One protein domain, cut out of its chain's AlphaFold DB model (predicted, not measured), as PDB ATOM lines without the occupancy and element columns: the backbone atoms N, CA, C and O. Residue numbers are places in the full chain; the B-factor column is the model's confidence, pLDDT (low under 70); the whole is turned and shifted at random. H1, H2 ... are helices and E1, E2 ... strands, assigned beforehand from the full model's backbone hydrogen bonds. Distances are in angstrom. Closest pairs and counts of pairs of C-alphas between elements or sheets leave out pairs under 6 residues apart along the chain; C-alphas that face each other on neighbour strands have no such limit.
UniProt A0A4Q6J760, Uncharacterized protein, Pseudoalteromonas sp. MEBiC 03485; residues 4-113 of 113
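This is residues 4 to 113 of the 113 residues of an uncharacterized protein of Pseudoalteromonas sp. MEBiC 03485 (UniProt A0A4Q6J760). A small antiparallel sheet of three strands has the long helix H3 over one face, standing up from it at the edge strand E1, and two short helices, H4 and H5, over the opposite face. H1 and the four-residue H2 pack on H3 and do not reach the sheet; the longest axis runs from H1 and H2 past H3 and the sheet to H4 and H5. The printed part has 110 residues, with five named helices and three named strands in the order H1 H2 H3 E1 H4 H5 E2 E3; the sheet's order is E1 - E3 - E2, and the class is mixed, helices and strands. The whole is compact, with a radius of gyration of the C-alphas of 13.2 A, and rounded, spanning 36 by 29 by 28 A.

In the sheet, E1 is residues 54 to 56, 6.6 A long; E3 is residues 106 to 112, 19.7 A, ending with C-alpha 112 at (-44.535, -11.038, 5.048); E2 is residues 92 to 99, 20.4 A. H3, residues 29 to 45, is 24.9 A long and begins with C-alpha 29 at (-44.309, -25.798, -10.624). H4 is residues 67 to 71, 6.3 A, and H5 residues 74 to 80, 9.7 A. H1, residues 4 to 12, is 12.0 A long and begins with C-alpha 4 at (-33.946, -13.879, -14.555); H2 is residues 19 to 22, 5.4 A.

E3 is the inner strand. It is antiparallel to E1 at 145 degrees, with N 56 and O 108 2.8 A apart, within hydrogen-bond range. E2 and E3 form a hairpin, antiparallel at 162 degrees, with N 109 and O 96 at 2.9 A. H3 is on the sheet at a height of 5.1 A, over E1, and stands up from the sheet at 47 degrees; the closest C-alphas of H3 and E1 are those of Glu 35 and Thr 55, 5.3 A apart. H4 and H5 are on the opposite face from H3. H4 is only just over E2, where 3 of its 5 C-alphas fall, at a height of 7.9 A. H5 is over E3 at a height of 9.2 A, slantwise to the strands, at 40 degrees to E3 on the local plane. E1, H4 H5 and E2 make a split strand-helix-strand unit, two strands running the same way with E3 between them, and its crossover is right-handed. H1 and H3 touch, with the C-alphas of His 4 and Leu 37 closest at 5.9 A, at a shallow tilt of 20 degrees, opposite ways. H2 touches residues 29 to 36 of H3 alone, closest at the C-alphas of Ile 22 and Ala 33, 5.8 A. Every O i to N i+4 pair is within hydrogen-bond range in H1, H4 and H5, and 12 of 13 in H3; H2 is too short for such a pair.

The two C-alphas farthest apart are those of Arg 15 and Asn 81, 36.6 A. The printed part has no cut. The link from H5 to E2, 11 residues, is long, and residues 84 to 89 within it have pLDDT under 70; the mean of the printed part is 91.5.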
ATOM      1  N   HIS A   4     -32.579 -13.529 -14.937       91.06
ATOM      2  CA  HIS A   4     -33.946 -13.879 -14.555       91.06
ATOM      3  C   HIS A   4     -35.004 -13.579 -15.628       91.06
ATOM      4  O   HIS A   4     -35.925 -14.380 -15.774       91.06
ATOM      5  N   ALA A   5     -34.877 -12.495 -16.401       91.62
ATOM      6  CA  ALA A   5     -35.846 -12.167 -17.451       91.62
ATOM      7  C   ALA A   5     -35.797 -13.186 -18.604       91.62
ATOM      8  O   ALA A   5     -36.831 -13.660 -19.069       91.62
ATOM      9  N   GLU A   6     -34.594 -13.595 -19.010       92.94
ATOM     10  CA  GLU A   6     -34.398 -14.627 -20.037       92.94
ATOM     11  C   GLU A   6     -34.917 -15.993 -19.569       92.94
ATOM     12  O   GLU A   6     -35.650 -16.668 -20.299       92.94
ATOM     13  N   LYS A   7     -34.614 -16.371 -18.319       93.88
ATOM     14  CA  LYS A   7     -35.156 -17.589 -17.695       93.88
ATOM     15  C   LYS A   7     -36.678 -17.566 -17.604       93.88
ATOM     16  O   LYS A   7     -37.300 -18.605 -17.811       93.88
ATOM     17  N   LEU A   8     -37.276 -16.410 -17.319       95.75
ATOM     18  CA  LEU A   8     -38.727 -16.264 -17.258       95.75
ATOM     19  C   LEU A   8     -39.358 -16.486 -18.635       95.75
ATOM     20  O   LEU A   8     -40.273 -17.299 -18.746       95.75
ATOM     21  N   THR A   9     -38.832 -15.859 -19.688       95.75
ATOM     22  CA  THR A   9     -39.292 -16.098 -21.067       95.75
ATOM     23  C   THR A   9     -39.182 -17.578 -21.433       95.75
ATOM     24  O   THR A   9     -40.163 -18.194 -21.849       95.75
ATOM     25  N   ALA A  10     -38.021 -18.193 -21.194       95.56
ATOM     26  CA  ALA A  10     -37.802 -19.601 -21.510       95.56
ATOM     27  C   ALA A  10     -38.715 -20.545 -20.701       95.56
ATOM     28  O   ALA A  10     -39.197 -21.542 -21.238       95.56
ATOM     29  N   LEU A  11     -39.005 -20.231 -19.434       96.44
ATOM     30  CA  LEU A  11     -39.968 -20.966 -18.608       96.44
ATOM     31  C   LEU A  11     -41.396 -20.842 -19.160       96.44
ATOM     32  O   LEU A  11     -42.128 -21.834 -19.248       96.44
ATOM     33  N   LEU A  12     -41.817 -19.626 -19.519       95.19
ATOM     34  CA  LEU A  12     -43.164 -19.365 -20.032       95.19
ATOM     35  C   LEU A  12     -43.402 -20.036 -21.388       95.19
ATOM     36  O   LEU A  12     -44.508 -20.543 -21.606       95.19
ATOM     37  N   ASP A  13     -42.362 -20.139 -22.211       94.75
ATOM     38  CA  ASP A  13     -42.372 -20.846 -23.496       94.75
ATOM     39  C   ASP A  13     -42.189 -22.368 -23.360       94.75
ATOM     40  O   ASP A  13     -42.289 -23.094 -24.342       94.75
ATOM     41  N   GLY A  14     -41.906 -22.874 -22.154       91.81
ATOM     42  CA  GLY A  14     -41.672 -24.304 -21.911       91.81
ATOM     43  C   GLY A  14     -40.294 -24.813 -22.350       91.81
ATOM     44  O   GLY A  14     -40.051 -26.015 -22.316       91.81
ATOM     45  N   ARG A  15     -39.377 -23.910 -22.713       95.06
ATOM     46  CA  ARG A  15     -37.980 -24.214 -23.064       95.06
ATOM     47  C   ARG A  15     -37.124 -24.546 -21.837       95.06
ATOM     48  O   ARG A  15     -36.145 -25.273 -21.952       95.06
ATOM     49  N   VAL A  16     -37.500 -24.038 -20.660       94.69
ATOM     50  CA  VAL A  16     -36.854 -24.343 -19.372       94.69
ATOM     51  C   VAL A  16     -37.856 -24.999 -18.431       94.69
ATOM     52  O   VAL A  16     -38.995 -24.548 -18.288       94.69
ATOM     53  N   LYS A  17     -37.426 -26.071 -17.758       93.56
ATOM     54  CA  LYS A  17     -38.244 -26.766 -16.760       93.56
ATOM     55  C   LYS A  17     -38.272 -25.969 -15.459       93.56
ATOM     56  O   LYS A  17     -37.239 -25.556 -14.952       93.56
ATOM     57  N   ALA A  18     -39.447 -25.840 -14.850       94.75
ATOM     58  CA  ALA A  18     -39.589 -25.205 -13.537       94.75
ATOM     59  C   ALA A  18     -38.682 -25.832 -12.459       94.75
ATOM     60  O   ALA A  18     -38.143 -25.125 -11.610       94.75
ATOM     61  N   SER A  19     -38.456 -27.147 -12.532       94.19
ATOM     62  CA  SER A  19     -37.619 -27.871 -11.576       94.19
ATOM     63  C   SER A  19     -36.152 -27.446 -11.576       94.19
ATOM     64  O   SER A  19     -35.499 -27.577 -10.548       94.19
ATOM     65  N   SER A  20     -35.631 -26.897 -12.680       93.88
ATOM     66  CA  SER A  20     -34.265 -26.359 -12.721       93.88
ATOM     67  C   SER A  20     -34.150 -24.955 -12.116       93.88
ATOM     68  O   SER A  20     -33.055 -24.403 -12.075       93.88
ATOM     69  N   ILE A  21     -35.270 -24.347 -11.709       93.69
ATOM     70  CA  ILE A  21     -35.312 -23.016 -11.089       93.69
ATOM     71  C   ILE A  21     -35.600 -23.146  -9.592       93.69
ATOM     72  O   ILE A  21     -34.887 -22.557  -8.791       93.69
ATOM     73  N   ILE A  22     -36.628 -23.918  -9.219       93.06
ATOM     74  CA  ILE A  22     -37.121 -23.988  -7.830       93.06
ATOM     75  C   ILE A  22     -37.048 -25.386  -7.200       93.06
ATOM     76  O   ILE A  22     -37.451 -25.550  -6.052       93.06
ATOM     77  N   GLY A  23     -36.566 -26.400  -7.926       93.56
ATOM     78  CA  GLY A  23     -36.614 -27.799  -7.489       93.56
ATOM     79  C   GLY A  23     -37.966 -28.484  -7.741       93.56
ATOM     80  O   GLY A  23     -38.828 -27.981  -8.464       93.56
ATOM     81  N   ALA A  24     -38.142 -29.683  -7.183       92.50
ATOM     82  CA  ALA A  24     -39.347 -30.506  -7.343       92.50
ATOM     83  C   ALA A  24     -40.333 -30.347  -6.164       92.50
ATOM     84  O   ALA A  24     -40.009 -29.724  -5.161       92.50
ATOM     85  N   GLY A  25     -41.538 -30.921  -6.286       89.75
ATOM     86  CA  GLY A  25     -42.522 -31.001  -5.188       89.75
ATOM     87  C   GLY A  25     -43.616 -29.926  -5.179       89.75
ATOM     88  O   GLY A  25     -44.518 -29.972  -4.349       89.75
ATOM     89  N   TYR A  26     -43.597 -28.982  -6.121       89.75
ATOM     90  CA  TYR A  26     -44.622 -27.939  -6.225       89.75
ATOM     91  C   TYR A  26     -45.854 -28.429  -6.991       89.75
ATOM     92  O   TYR A  26     -45.730 -28.955  -8.097       89.75
ATOM     93  N   LYS A  27     -47.056 -28.169  -6.455       89.12
ATOM     94  CA  LYS A  27     -48.342 -28.531  -7.089       89.12
ATOM     95  C   LYS A  27     -48.542 -27.877  -8.463       89.12
ATOM     96  O   LYS A  27     -49.088 -28.499  -9.366       89.12
ATOM     97  N   ASN A  28     -48.107 -26.626  -8.624       92.88
ATOM     98  CA  ASN A  28     -48.071 -25.935  -9.914       92.88
ATOM     99  C   ASN A  28     -46.667 -25.345 -10.135       92.88
ATOM    100  O   ASN A  28     -46.432 -24.171  -9.838       92.88
ATOM    101  N   PRO A  29     -45.720 -26.155 -10.636       93.94
ATOM    102  CA  PRO A  29     -44.309 -25.798 -10.624       93.94
ATOM    103  C   PRO A  29     -44.004 -24.636 -11.576       93.94
ATOM    104  O   PRO A  29     -43.199 -23.772 -11.243       93.94
ATOM    105  N   LYS A  30     -44.683 -24.551 -12.730       95.62
ATOM    106  CA  LYS A  30     -44.503 -23.439 -13.679       95.62
ATOM    107  C   LYS A  30     -44.917 -22.105 -13.065       95.62
ATOM    108  O   LYS A  30     -44.176 -21.129 -13.180       95.62
ATOM    109  N   LYS A  31     -46.071 -22.073 -12.393       95.62
ATOM    110  CA  LYS A  31     -46.538 -20.889 -11.668       95.62
ATOM    111  C   LYS A  31     -45.535 -20.493 -10.583       95.62
ATOM    112  O   LYS A  31     -45.038 -19.374 -10.621       95.62
ATOM    113  N   SER A  32     -45.184 -21.418  -9.692       95.31
ATOM    114  CA  SER A  32     -44.271 -21.141  -8.577       95.31
ATOM    115  C   SER A  32     -42.892 -20.670  -9.046       95.31
ATOM    116  O   SER A  32     -42.322 -19.751  -8.465       95.31
ATOM    117  N   ALA A  33     -42.367 -21.235 -10.139       96.62
ATOM    118  CA  ALA A  33     -41.083 -20.809 -10.690       96.62
ATOM    119  C   ALA A  33     -41.166 -19.399 -11.285       96.62
ATOM    120  O   ALA A  33     -40.238 -18.606 -11.122       96.62
ATOM    121  N   SER A  34     -42.286 -19.058 -11.930       97.06
ATOM    122  CA  SER A  34     -42.497 -17.697 -12.414       97.06
ATOM    123  C   SER A  34     -42.624 -16.692 -11.271       97.06
ATOM    124  O   SER A  34     -42.073 -15.601 -11.386       97.06
ATOM    125  N   GLU A  35     -43.360 -17.021 -10.212       96.38
ATOM    126  CA  GLU A  35     -43.517 -16.164  -9.028       96.38
ATOM    127  C   GLU A  35     -42.166 -15.915  -8.363       96.38
ATOM    128  O   GLU A  35     -41.813 -14.780  -8.045       96.38
ATOM    129  N   TRP A  36     -41.349 -16.961  -8.229       95.88
ATOM    130  CA  TRP A  36     -40.000 -16.824  -7.696       95.88
ATOM    131  C   TRP A  36     -39.145 -15.882  -8.555       95.88
ATOM    132  O   TRP A  36     -38.594 -14.916  -8.027       95.88
ATOM    133  N   LEU A  37     -39.094 -16.093  -9.877       96.62
ATOM    134  CA  LEU A  37     -38.316 -15.243 -10.789       96.62
ATOM    135  C   LEU A  37     -38.766 -13.779 -10.743       96.62
ATOM    136  O   LEU A  37     -37.926 -12.888 -10.632       96.62
ATOM    137  N   ARG A  38     -40.079 -13.524 -10.773       96.44
ATOM    138  CA  ARG A  38     -40.642 -12.164 -10.702       96.44
ATOM    139  C   ARG A  38     -40.340 -11.491  -9.366       96.44
ATOM    140  O   ARG A  38     -39.972 -10.322  -9.346       96.44
ATOM    141  N   THR A  39     -40.369 -12.247  -8.269       96.00
ATOM    142  CA  THR A  39     -39.964 -11.755  -6.942       96.00
ATOM    143  C   THR A  39     -38.489 -11.354  -6.920       96.00
ATOM    144  O   THR A  39     -38.159 -10.270  -6.443       96.00
ATOM    145  N   GLN A  40     -37.596 -12.183  -7.477       95.81
ATOM    146  CA  GLN A  40     -36.169 -11.852  -7.581       95.81
ATOM    147  C   GLN A  40     -35.937 -10.607  -8.444       95.81
ATOM    148  O   GLN A  40     -35.130  -9.751  -8.091       95.81
ATOM    149  N   MET A  41     -36.657 -10.486  -9.562       94.75
ATOM    150  CA  MET A  41     -36.572  -9.321 -10.446       94.75
ATOM    151  C   MET A  41     -37.040  -8.039  -9.754       94.75
ATOM    152  O   MET A  41     -36.334  -7.036  -9.813       94.75
ATOM    153  N   ALA A  42     -38.181  -8.073  -9.064       93.94
ATOM    154  CA  ALA A  42     -38.687  -6.919  -8.329       93.94
ATOM    155  C   ALA A  42     -37.731  -6.508  -7.203       93.94
ATOM    156  O   ALA A  42     -37.315  -5.351  -7.128       93.94
ATOM    157  N   ASN A  43     -37.283  -7.464  -6.387       94.94
ATOM    158  CA  ASN A  43     -36.376  -7.193  -5.271       94.94
ATOM    159  C   ASN A  43     -34.982  -6.714  -5.699       94.94
ATOM    160  O   ASN A  43     -34.298  -6.100  -4.888       94.94
ATOM    161  N   ALA A  44     -34.564  -6.959  -6.946       92.56
ATOM    162  CA  ALA A  44     -33.333  -6.389  -7.492       92.56
ATOM    163  C   ALA A  44     -33.438  -4.874  -7.746       92.56
ATOM    164  O   ALA A  44     -32.419  -4.191  -7.786       92.56
ATOM    165  N   THR A  45     -34.657  -4.353  -7.921       88.06
ATOM    166  CA  THR A  45     -34.921  -2.918  -8.143       88.06
ATOM    167  C   THR A  45     -35.380  -2.174  -6.890       88.06
ATOM    168  O   THR A  45     -35.337  -0.947  -6.848       88.06
ATOM    169  N   LEU A  46     -35.824  -2.904  -5.867       90.81
ATOM    170  CA  LEU A  46     -36.355  -2.334  -4.634       90.81
ATOM    171  C   LEU A  46     -35.262  -2.129  -3.587       90.81
ATOM    172  O   LEU A  46     -34.315  -2.906  -3.476       90.81
ATOM    173  N   THR A  47     -35.434  -1.101  -2.757       88.88
ATOM    174  CA  THR A  47     -34.601  -0.899  -1.567       88.88
ATOM    175  C   THR A  47     -34.918  -1.952  -0.504       88.88
ATOM    176  O   THR A  47     -36.027  -2.485  -0.455       88.88
ATOM    177  N   ASP A  48     -33.971  -2.237   0.396       82.62
ATOM    178  CA  ASP A  48     -34.117  -3.308   1.397       82.62
ATOM    179  C   ASP A  48     -35.380  -3.191   2.260       82.62
ATOM    180  O   ASP A  48     -35.995  -4.198   2.606       82.62
ATOM    181  N   LYS A  49     -35.818  -1.963   2.561       82.50
ATOM    182  CA  LYS A  49     -37.030  -1.704   3.355       82.50
ATOM    183  C   LYS A  49     -38.328  -2.045   2.615       82.50
ATOM    184  O   LYS A  49     -39.360  -2.208   3.263       82.50
ATOM    185  N   LEU A  50     -38.277  -2.121   1.285       86.44
ATOM    186  CA  LEU A  50     -39.420  -2.345   0.400       86.44
ATOM    187  C   LEU A  50     -39.414  -3.734  -0.239       86.44
ATOM    188  O   LEU A  50     -40.317  -4.035  -1.016       86.44
ATOM    189  N   LYS A  51     -38.424  -4.580   0.075       92.38
ATOM    190  CA  LYS A  51     -38.361  -5.939  -0.459       92.38
ATOM    191  C   LYS A  51     -39.638  -6.702  -0.129       92.38
ATOM    192  O   LYS A  51     -40.119  -6.718   1.006       92.38
ATOM    193  N   ILE A  52     -40.161  -7.348  -1.156       94.38
ATOM    194  CA  ILE A  52     -41.362  -8.161  -1.083       94.38
ATOM    195  C   ILE A  52     -40.981  -9.613  -0.798       94.38
ATOM    196  O   ILE A  52     -39.914 -10.093  -1.190       94.38
ATOM    197  N   SER A  53     -41.871 -10.324  -0.120       93.56
ATOM    198  CA  SER A  53     -41.690 -11.735   0.225       93.56
ATOM    199  C   SER A  53     -42.117 -12.654  -0.915       93.56
ATOM    200  O   SER A  53     -41.521 -13.716  -1.084       93.56
ATOM    201  N   ALA A  54     -43.121 -12.257  -1.705       94.25
ATOM    202  CA  ALA A  54     -43.516 -12.975  -2.914       94.25
ATOM    203  C   ALA A  54     -44.274 -12.085  -3.903       94.25
ATOM    204  O   ALA A  54     -44.889 -11.084  -3.528       94.25
ATOM    205  N   THR A  55     -44.290 -12.524  -5.156       95.88
ATOM    206  CA  THR A  55     -45.271 -12.122  -6.165       95.88
ATOM    207  C   THR A  55     -46.255 -13.263  -6.408       95.88
ATOM    208  O   THR A  55     -45.882 -14.431  -6.309       95.88
ATOM    209  N   ILE A  56     -47.507 -12.938  -6.727       95.56
ATOM    210  CA  ILE A  56     -48.522 -13.908  -7.132       95.56
ATOM    211  C   ILE A  56     -49.012 -13.572  -8.534       95.56
ATOM    212  O   ILE A  56     -49.353 -12.424  -8.844       95.56
ATOM    213  N   VAL A  57     -49.083 -14.608  -9.365       96.56
ATOM    214  CA  VAL A  57     -49.481 -14.522 -10.774       96.56
ATOM    215  C   VAL A  57     -50.657 -15.452 -11.086       96.56
ATOM    216  O   VAL A  57     -51.135 -16.212 -10.235       96.56
ATOM    217  N   ALA A  58     -51.148 -15.404 -12.327       95.75
ATOM    218  CA  ALA A  58     -52.208 -16.295 -12.777       95.75
ATOM    219  C   ALA A  58     -51.754 -17.770 -12.771       95.75
ATOM    220  O   ALA A  58     -50.566 -18.088 -12.773       95.75
ATOM    221  N   SER A  59     -52.704 -18.706 -12.834       92.69
ATOM    222  CA  SER A  59     -52.421 -20.153 -12.840       92.69
ATOM    223  C   SER A  59     -51.486 -20.614 -13.966       92.69
ATOM    224  O   SER A  59     -50.823 -21.640 -13.824       92.69
ATOM    225  N   SER A  60     -51.400 -19.847 -15.057       93.69
ATOM    226  CA  SER A  60     -50.504 -20.081 -16.193       93.69
ATOM    227  C   SER A  60     -49.036 -19.709 -15.934       93.69
ATOM    228  O   SER A  60     -48.182 -20.004 -16.771       93.69
ATOM    229  N   GLY A  61     -48.740 -19.032 -14.820       93.56
ATOM    230  CA  GLY A  61     -47.444 -18.402 -14.553       93.56
ATOM    231  C   GLY A  61     -47.286 -17.011 -15.179       93.56
ATOM    232  O   GLY A  61     -46.284 -16.350 -14.953       93.56
ATOM    233  N   ARG A  62     -48.254 -16.529 -15.966       96.62
ATOM    234  CA  ARG A  62     -48.210 -15.171 -16.539       96.62
ATOM    235  C   ARG A  62     -48.839 -14.148 -15.601       96.62
ATOM    236  O   ARG A  62     -49.715 -14.497 -14.805       96.62
ATOM    237  N   ALA A  63     -48.442 -12.887 -15.752       97.12
ATOM    238  CA  ALA A  63     -49.112 -11.779 -15.086       97.12
ATOM    239  C   ALA A  63     -50.612 -11.728 -15.441       97.12
ATOM    240  O   ALA A  63     -51.070 -12.228 -16.477       97.12
ATOM    241  N   PHE A  64     -51.402 -11.126 -14.558       97.94
ATOM    242  CA  PHE A  64     -52.802 -10.823 -14.818       97.94
ATOM    243  C   PHE A  64     -52.909  -9.752 -15.906       97.94
ATOM    244  O   PHE A  64     -52.146  -8.794 -15.932       97.94
ATOM    245  N   LYS A  65     -53.905  -9.880 -16.789       96.12
ATOM    246  CA  LYS A  65     -54.080  -8.944 -17.916       96.12
ATOM    247  C   LYS A  65     -54.437  -7.515 -17.487       96.12
ATOM    248  O   LYS A  65     -54.265  -6.595 -18.271       96.12
ATOM    249  N   SER A  66     -54.989  -7.339 -16.289       97.00
ATOM    250  CA  SER A  66     -55.356  -6.032 -15.744       97.00
ATOM    251  C   SER A  66     -55.315  -6.043 -14.219       97.00
ATOM    252  O   SER A  66     -55.448  -7.102 -13.597       97.00
ATOM    253  N   GLU A  67     -55.198  -4.857 -13.619       97.38
ATOM    254  CA  GLU A  67     -55.245  -4.682 -12.166       97.38
ATOM    255  C   GLU A  67     -56.557  -5.219 -11.574       97.38
ATOM    256  O   GLU A  67     -56.545  -5.963 -10.594       97.38
ATOM    257  N   ALA A  68     -57.688  -4.921 -12.222       97.00
ATOM    258  CA  ALA A  68     -59.005  -5.389 -11.797       97.00
ATOM    259  C   ALA A  68     -59.068  -6.922 -11.701       97.00
ATOM    260  O   ALA A  68     -59.592  -7.456 -10.726       97.00
ATOM    261  N   ARG A  69     -58.471  -7.639 -12.667       96.50
ATOM    262  CA  ARG A  69     -58.412  -9.111 -12.640       96.50
ATOM    263  C   ARG A  69     -57.510  -9.659 -11.544       96.50
ATOM    264  O   ARG A  69     -57.793 -10.732 -11.020       96.50
ATOM    265  N   ALA A  70     -56.427  -8.960 -11.217       96.44
ATOM    266  CA  ALA A  70     -55.577  -9.346 -10.098       96.44
ATOM    267  C   ALA A  70     -56.331  -9.180  -8.768       96.44
ATOM    268  O   ALA A  70     -56.354 -10.112  -7.965       96.44
ATOM    269  N   ARG A  71     -57.030  -8.051  -8.574       96.88
ATOM    270  CA  ARG A  71     -57.835  -7.777  -7.368       96.88
ATOM    271  C   ARG A  71     -59.037  -8.707  -7.215       96.88
ATOM    272  O   ARG A  71     -59.363  -9.097  -6.101       96.88
ATOM    273  N   SER A  72     -59.671  -9.100  -8.319       95.38
ATOM    274  CA  SER A  72     -60.781 -10.063  -8.310       95.38
ATOM    275  C   SER A  72     -60.319 -11.522  -8.221       95.38
ATOM    276  O   SER A  72     -61.143 -12.433  -8.303       95.38
ATOM    277  N   SER A  73     -59.010 -11.781  -8.165       94.19
ATOM    278  CA  SER A  73     -58.495 -13.145  -8.124       94.19
ATOM    279  C   SER A  73     -58.712 -13.770  -6.751       94.19
ATOM    280  O   SER A  73     -58.591 -13.106  -5.720       94.19
ATOM    281  N   LYS A  74     -58.929 -15.091  -6.732       91.81
ATOM    282  CA  LYS A  74     -59.021 -15.853  -5.482       91.81
ATOM    283  C   LYS A  74     -57.816 -15.609  -4.568       91.81
ATOM    284  O   LYS A  74     -58.001 -15.461  -3.373       91.81
ATOM    285  N   ALA A  75     -56.608 -15.510  -5.125       91.19
ATOM    286  CA  ALA A  75     -55.408 -15.258  -4.333       91.19
ATOM    287  C   ALA A  75     -55.459 -13.909  -3.600       91.19
ATOM    288  O   ALA A  75     -55.107 -13.839  -2.429       91.19
ATOM    289  N   TYR A  76     -55.931 -12.849  -4.263       93.94
ATOM    290  CA  TYR A  76     -56.080 -11.538  -3.631       93.94
ATOM    291  C   TYR A  76     -57.165 -11.556  -2.547       93.94
ATOM    292  O   TYR A  76     -56.956 -11.043  -1.451       93.94
ATOM    293  N   THR A  77     -58.302 -12.197  -2.825       92.31
ATOM    294  CA  THR A  77     -59.384 -12.376  -1.847       92.31
ATOM    295  C   THR A  77     -58.941 -13.204  -0.639       92.31
ATOM    296  O   THR A  77     -59.302 -12.886   0.490       92.31
ATOM    297  N   ASP A  78     -58.148 -14.251  -0.850       90.19
ATOM    298  CA  ASP A  78     -57.630 -15.104   0.221       90.19
ATOM    299  C   ASP A  78     -56.659 -14.317   1.125       90.19
ATOM    300  O   ASP A  78     -56.815 -14.346   2.346       90.19
ATOM    301  N   LEU A  79     -55.752 -13.516   0.543       90.81
ATOM    302  CA  LEU A  79     -54.891 -12.588   1.293       90.81
ATOM    303  C   LEU A  79     -55.706 -11.572   2.103       90.81
ATOM    304  O   LEU A  79     -55.431 -11.366   3.283       90.81
ATOM    305  N   PHE A  80     -56.730 -10.976   1.488       88.50
ATOM    306  CA  PHE A  80     -57.614 -10.014   2.149       88.50
ATOM    307  C   PHE A  80     -58.358 -10.621   3.341       88.50
ATOM    308  O   PHE A  80     -58.515  -9.975   4.371       88.50
ATOM    309  N   ASN A  81     -58.750 -11.888   3.234       87.00
ATOM    310  CA  ASN A  81     -59.418 -12.620   4.306       87.00
ATOM    311  C   ASN A  81     -58.446 -13.218   5.343       87.00
ATOM    312  O   ASN A  81     -58.876 -14.018   6.174       87.00
ATOM    313  N   GLY A  82     -57.145 -12.908   5.276       78.38
ATOM    314  CA  GLY A  82     -56.126 -13.467   6.173       78.38
ATOM    315  C   GLY A  82     -55.879 -14.969   5.983       78.38
ATOM    316  O   GLY A  82     -55.238 -15.608   6.816       78.38
ATOM    317  N   LYS A  83     -56.378 -15.555   4.891       73.06
ATOM    318  CA  LYS A  83     -56.227 -16.973   4.556       73.06
ATOM    319  C   LYS A  83     -55.031 -17.128   3.633       73.06
ATOM    320  O   LYS A  83     -55.171 -17.077   2.418       73.06
ATOM    321  N   SER A  84     -53.841 -17.313   4.189       64.81
ATOM    322  CA  SER A  84     -52.656 -17.537   3.361       64.81
ATOM    323  C   SER A  84     -51.849 -18.742   3.814       64.81
ATOM    324  O   SER A  84     -51.012 -18.647   4.706       64.81
ATOM    325  N   GLU A  85     -52.014 -19.843   3.087       62.12
ATOM    326  CA  GLU A  85     -51.137 -21.021   3.161       62.12
ATOM    327  C   GLU A  85     -49.724 -20.747   2.605       62.12
ATOM    328  O   GLU A  85     -48.810 -21.535   2.824       62.12
ATOM    329  N   LEU A  86     -49.515 -19.629   1.892       61.12
ATOM    330  CA  LEU A  86     -48.226 -19.279   1.269       61.12
ATOM    331  C   LEU A  86     -47.129 -18.921   2.283       61.12
ATOM    332  O   LEU A  86     -45.952 -18.899   1.930       61.12
ATOM    333  N   PHE A  87     -47.506 -18.616   3.524       65.31
ATOM    334  CA  PHE A  87     -46.629 -18.013   4.522       65.31
ATOM    335  C   PHE A  87     -46.803 -18.690   5.883       65.31
ATOM    336  O   PHE A  87     -47.146 -18.049   6.873       65.31
ATOM    337  N   THR A  88     -46.572 -20.002   5.943       66.69
ATOM    338  CA  THR A  88     -46.528 -20.730   7.217       66.69
ATOM    339  C   THR A  88     -45.523 -20.057   8.157       66.69
ATOM    340  O   THR A  88     -44.363 -19.869   7.792       66.69
ATOM    341  N   ASN A  89     -45.970 -19.681   9.358       68.69
ATOM    342  CA  ASN A  89     -45.191 -18.983  10.393       68.69
ATOM    343  C   ASN A  89     -44.683 -17.575  10.033       68.69
ATOM    344  O   ASN A  89     -43.769 -17.084  10.695       68.69
ATOM    345  N   LYS A  90     -45.254 -16.905   9.024       78.06
ATOM    346  CA  LYS A  90     -44.984 -15.480   8.773       78.06
ATOM    347  C   LYS A  90     -46.269 -14.672   8.786       78.06
ATOM    348  O   LYS A  90     -47.310 -15.132   8.316       78.06
ATOM    349  N   VAL A  91     -46.184 -13.446   9.284       82.62
ATOM    350  CA  VAL A  91     -47.314 -12.517   9.304       82.62
ATOM    351  C   VAL A  91     -47.266 -11.679   8.037       82.62
ATOM    352  O   VAL A  91     -46.269 -11.016   7.756       82.62
ATOM    353  N   ILE A  92     -48.349 -11.688   7.259       87.69
ATOM    354  CA  ILE A  92     -48.491 -10.774   6.122       87.69
ATOM    355  C   ILE A  92     -48.671  -9.359   6.673       87.69
ATOM    356  O   ILE A  92     -49.675  -9.057   7.311       87.69
ATOM    357  N   THR A  93     -47.701  -8.486   6.414       89.31
ATOM    358  CA  THR A  93     -47.716  -7.084   6.853       89.31
ATOM    359  C   THR A  93     -48.217  -6.131   5.771       89.31
ATOM    360  O   THR A  93     -48.472  -4.965   6.052       89.31
ATOM    361  N   GLY A  94     -48.334  -6.592   4.523       91.44
ATOM    362  CA  GLY A  94     -48.898  -5.799   3.434       91.44
ATOM    363  C   GLY A  94     -48.972  -6.573   2.125       91.44
ATOM    364  O   GLY A  94     -48.178  -7.476   1.880       91.44
ATOM    365  N   PHE A  95     -49.924  -6.220   1.272       94.81
ATOM    366  CA  PHE A  95     -50.045  -6.758  -0.079       94.81
ATOM    367  C   PHE A  95     -50.792  -5.762  -0.964       94.81
ATOM    368  O   PHE A  95     -51.492  -4.873  -0.477       94.81
ATOM    369  N   GLY A  96     -50.654  -5.908  -2.274       96.12
ATOM    370  CA  GLY A  96     -51.302  -5.029  -3.237       96.12
ATOM    371  C   GLY A  96     -51.107  -5.530  -4.656       96.12
ATOM    372  O   GLY A  96     -50.565  -6.609  -4.869       96.12
ATOM    373  N   VAL A  97     -51.576  -4.756  -5.627       97.50
ATOM    374  CA  VAL A  97     -51.373  -5.050  -7.048       97.50
ATOM    375  C   VAL A  97     -50.504  -3.960  -7.640       97.50
ATOM    376  O   VAL A  97     -50.708  -2.784  -7.348       97.50
ATOM    377  N   TRP A  98     -49.556  -4.355  -8.479       96.56
ATOM    378  CA  TRP A  98     -48.707  -3.427  -9.214       96.56
ATOM    379  C   TRP A  98     -48.501  -3.902 -10.663       96.56
ATOM    380  O   TRP A  98     -48.843  -5.047 -10.994       96.56
ATOM    381  N   PRO A  99     -47.981  -3.046 -11.556       96.88
ATOM    382  CA  PRO A  99     -47.486  -3.488 -12.854       96.88
ATOM    383  C   PRO A  99     -46.331  -4.475 -12.671       96.88
ATOM    384  O   PRO A  99     -45.470  -4.281 -11.815       96.88
ATOM    385  N   SER A 100     -46.296  -5.529 -13.480       94.88
ATOM    386  CA  SER A 100     -45.199  -6.483 -13.428       94.88
ATOM    387  C   SER A 100     -43.906  -5.852 -13.923       94.88
ATOM    388  O   SER A 100     -43.872  -5.241 -14.991       94.88
ATOM    389  N   VAL A 101     -42.813  -6.106 -13.205       91.38
ATOM    390  CA  VAL A 101     -41.459  -5.689 -13.607       91.38
ATOM    391  C   VAL A 101     -41.034  -6.322 -14.939       91.38
ATOM    392  O   VAL A 101     -40.190  -5.778 -15.645       91.38
ATOM    393  N   PHE A 102     -41.640  -7.450 -15.326       93.00
ATOM    394  CA  PHE A 102     -41.416  -8.064 -16.639       93.00
ATOM    395  C   PHE A 102     -42.184  -7.366 -17.782       93.00
ATOM    396  O   PHE A 102     -41.908  -7.626 -18.950       93.00
ATOM    397  N   GLY A 103     -43.127  -6.474 -17.470       92.50
ATOM    398  CA  GLY A 103     -43.853  -5.670 -18.458       92.50
ATOM    399  C   GLY A 103     -45.018  -6.378 -19.158       92.50
ATOM    400  O   GLY A 103     -45.537  -5.859 -20.141       92.50
ATOM    401  N   ASP A 104     -45.456  -7.545 -18.679       93.06
ATOM    402  CA  ASP A 104     -46.494  -8.364 -19.330       93.06
ATOM    403  C   ASP A 104     -47.884  -8.288 -18.670       93.06
ATOM    404  O   ASP A 104     -48.771  -9.079 -19.000       93.06
ATOM    405  N   GLY A 105     -48.091  -7.353 -17.739       96.38
ATOM    406  CA  GLY A 105     -49.382  -7.134 -17.087       96.38
ATOM    407  C   GLY A 105     -49.244  -6.682 -15.639       96.38
ATOM    408  O   GLY A 105     -48.375  -5.881 -15.313       96.38
ATOM    409  N   TYR A 106     -50.111  -7.208 -14.775       98.00
ATOM    410  CA  TYR A 106     -50.184  -6.895 -13.350       98.00
ATOM    411  C   TYR A 106     -49.951  -8.140 -12.499       98.00
ATOM    412  O   TYR A 106     -50.360  -9.243 -12.857       98.00
ATOM    413  N   GLU A 107     -49.339  -7.973 -11.340       97.19
ATOM    414  CA  GLU A 107     -49.089  -9.053 -10.387       97.19
ATOM    415  C   GLU A 107     -49.380  -8.567  -8.966       97.19
ATOM    416  O   GLU A 107     -49.423  -7.363  -8.699       97.19
ATOM    417  N   ILE A 108     -49.653  -9.505  -8.065       96.88
ATOM    418  CA  ILE A 108     -49.924  -9.187  -6.663       96.88
ATOM    419  C   ILE A 108     -48.593  -9.268  -5.925       96.88
ATOM    420  O   ILE A 108     -47.937 -10.304  -5.998       96.88
ATOM    421  N   TYR A 109     -48.198  -8.225  -5.204       95.88
ATOM    422  CA  TYR A 109     -47.051  -8.298  -4.300       95.88
ATOM    423  C   TYR A 109     -47.517  -8.633  -2.887       95.88
ATOM    424  O   TYR A 109     -48.602  -8.225  -2.467       95.88
ATOM    425  N   VAL A 110     -46.675  -9.342  -2.139       94.25
ATOM    426  CA  VAL A 110     -46.910  -9.654  -0.729       94.25
ATOM    427  C   VAL A 110     -45.651  -9.382   0.078       94.25
ATOM    428  O   VAL A 110     -44.557  -9.789  -0.308       94.25
ATOM    429  N   ILE A 111     -45.815  -8.722   1.218       92.50
ATOM    430  CA  ILE A 111     -44.796  -8.477   2.233       92.50
ATOM    431  C   ILE A 111     -45.209  -9.272   3.469       92.50
ATOM    432  O   ILE A 111     -46.280  -9.053   4.033       92.50
ATOM    433  N   ALA A 112     -44.349 -10.195   3.878       89.25
ATOM    434  CA  ALA A 112     -44.535 -11.038   5.048       89.25
ATOM    435  C   ALA A 112     -43.253 -11.054   5.888       89.25
ATOM    436  O   ALA A 112     -42.164 -11.217   5.324       89.25
ATOM    437  N   ARG A 113     -43.399 -10.889   7.205       81.88
ATOM    438  CA  ARG A 113     -42.307 -10.843   8.187       81.88
ATOM    439  C   ARG A 113     -42.404 -11.989   9.180       81.88
ATOM    440  O   ARG A 113     -43.544 -12.404   9.493       81.88
TER     441      ARG A 113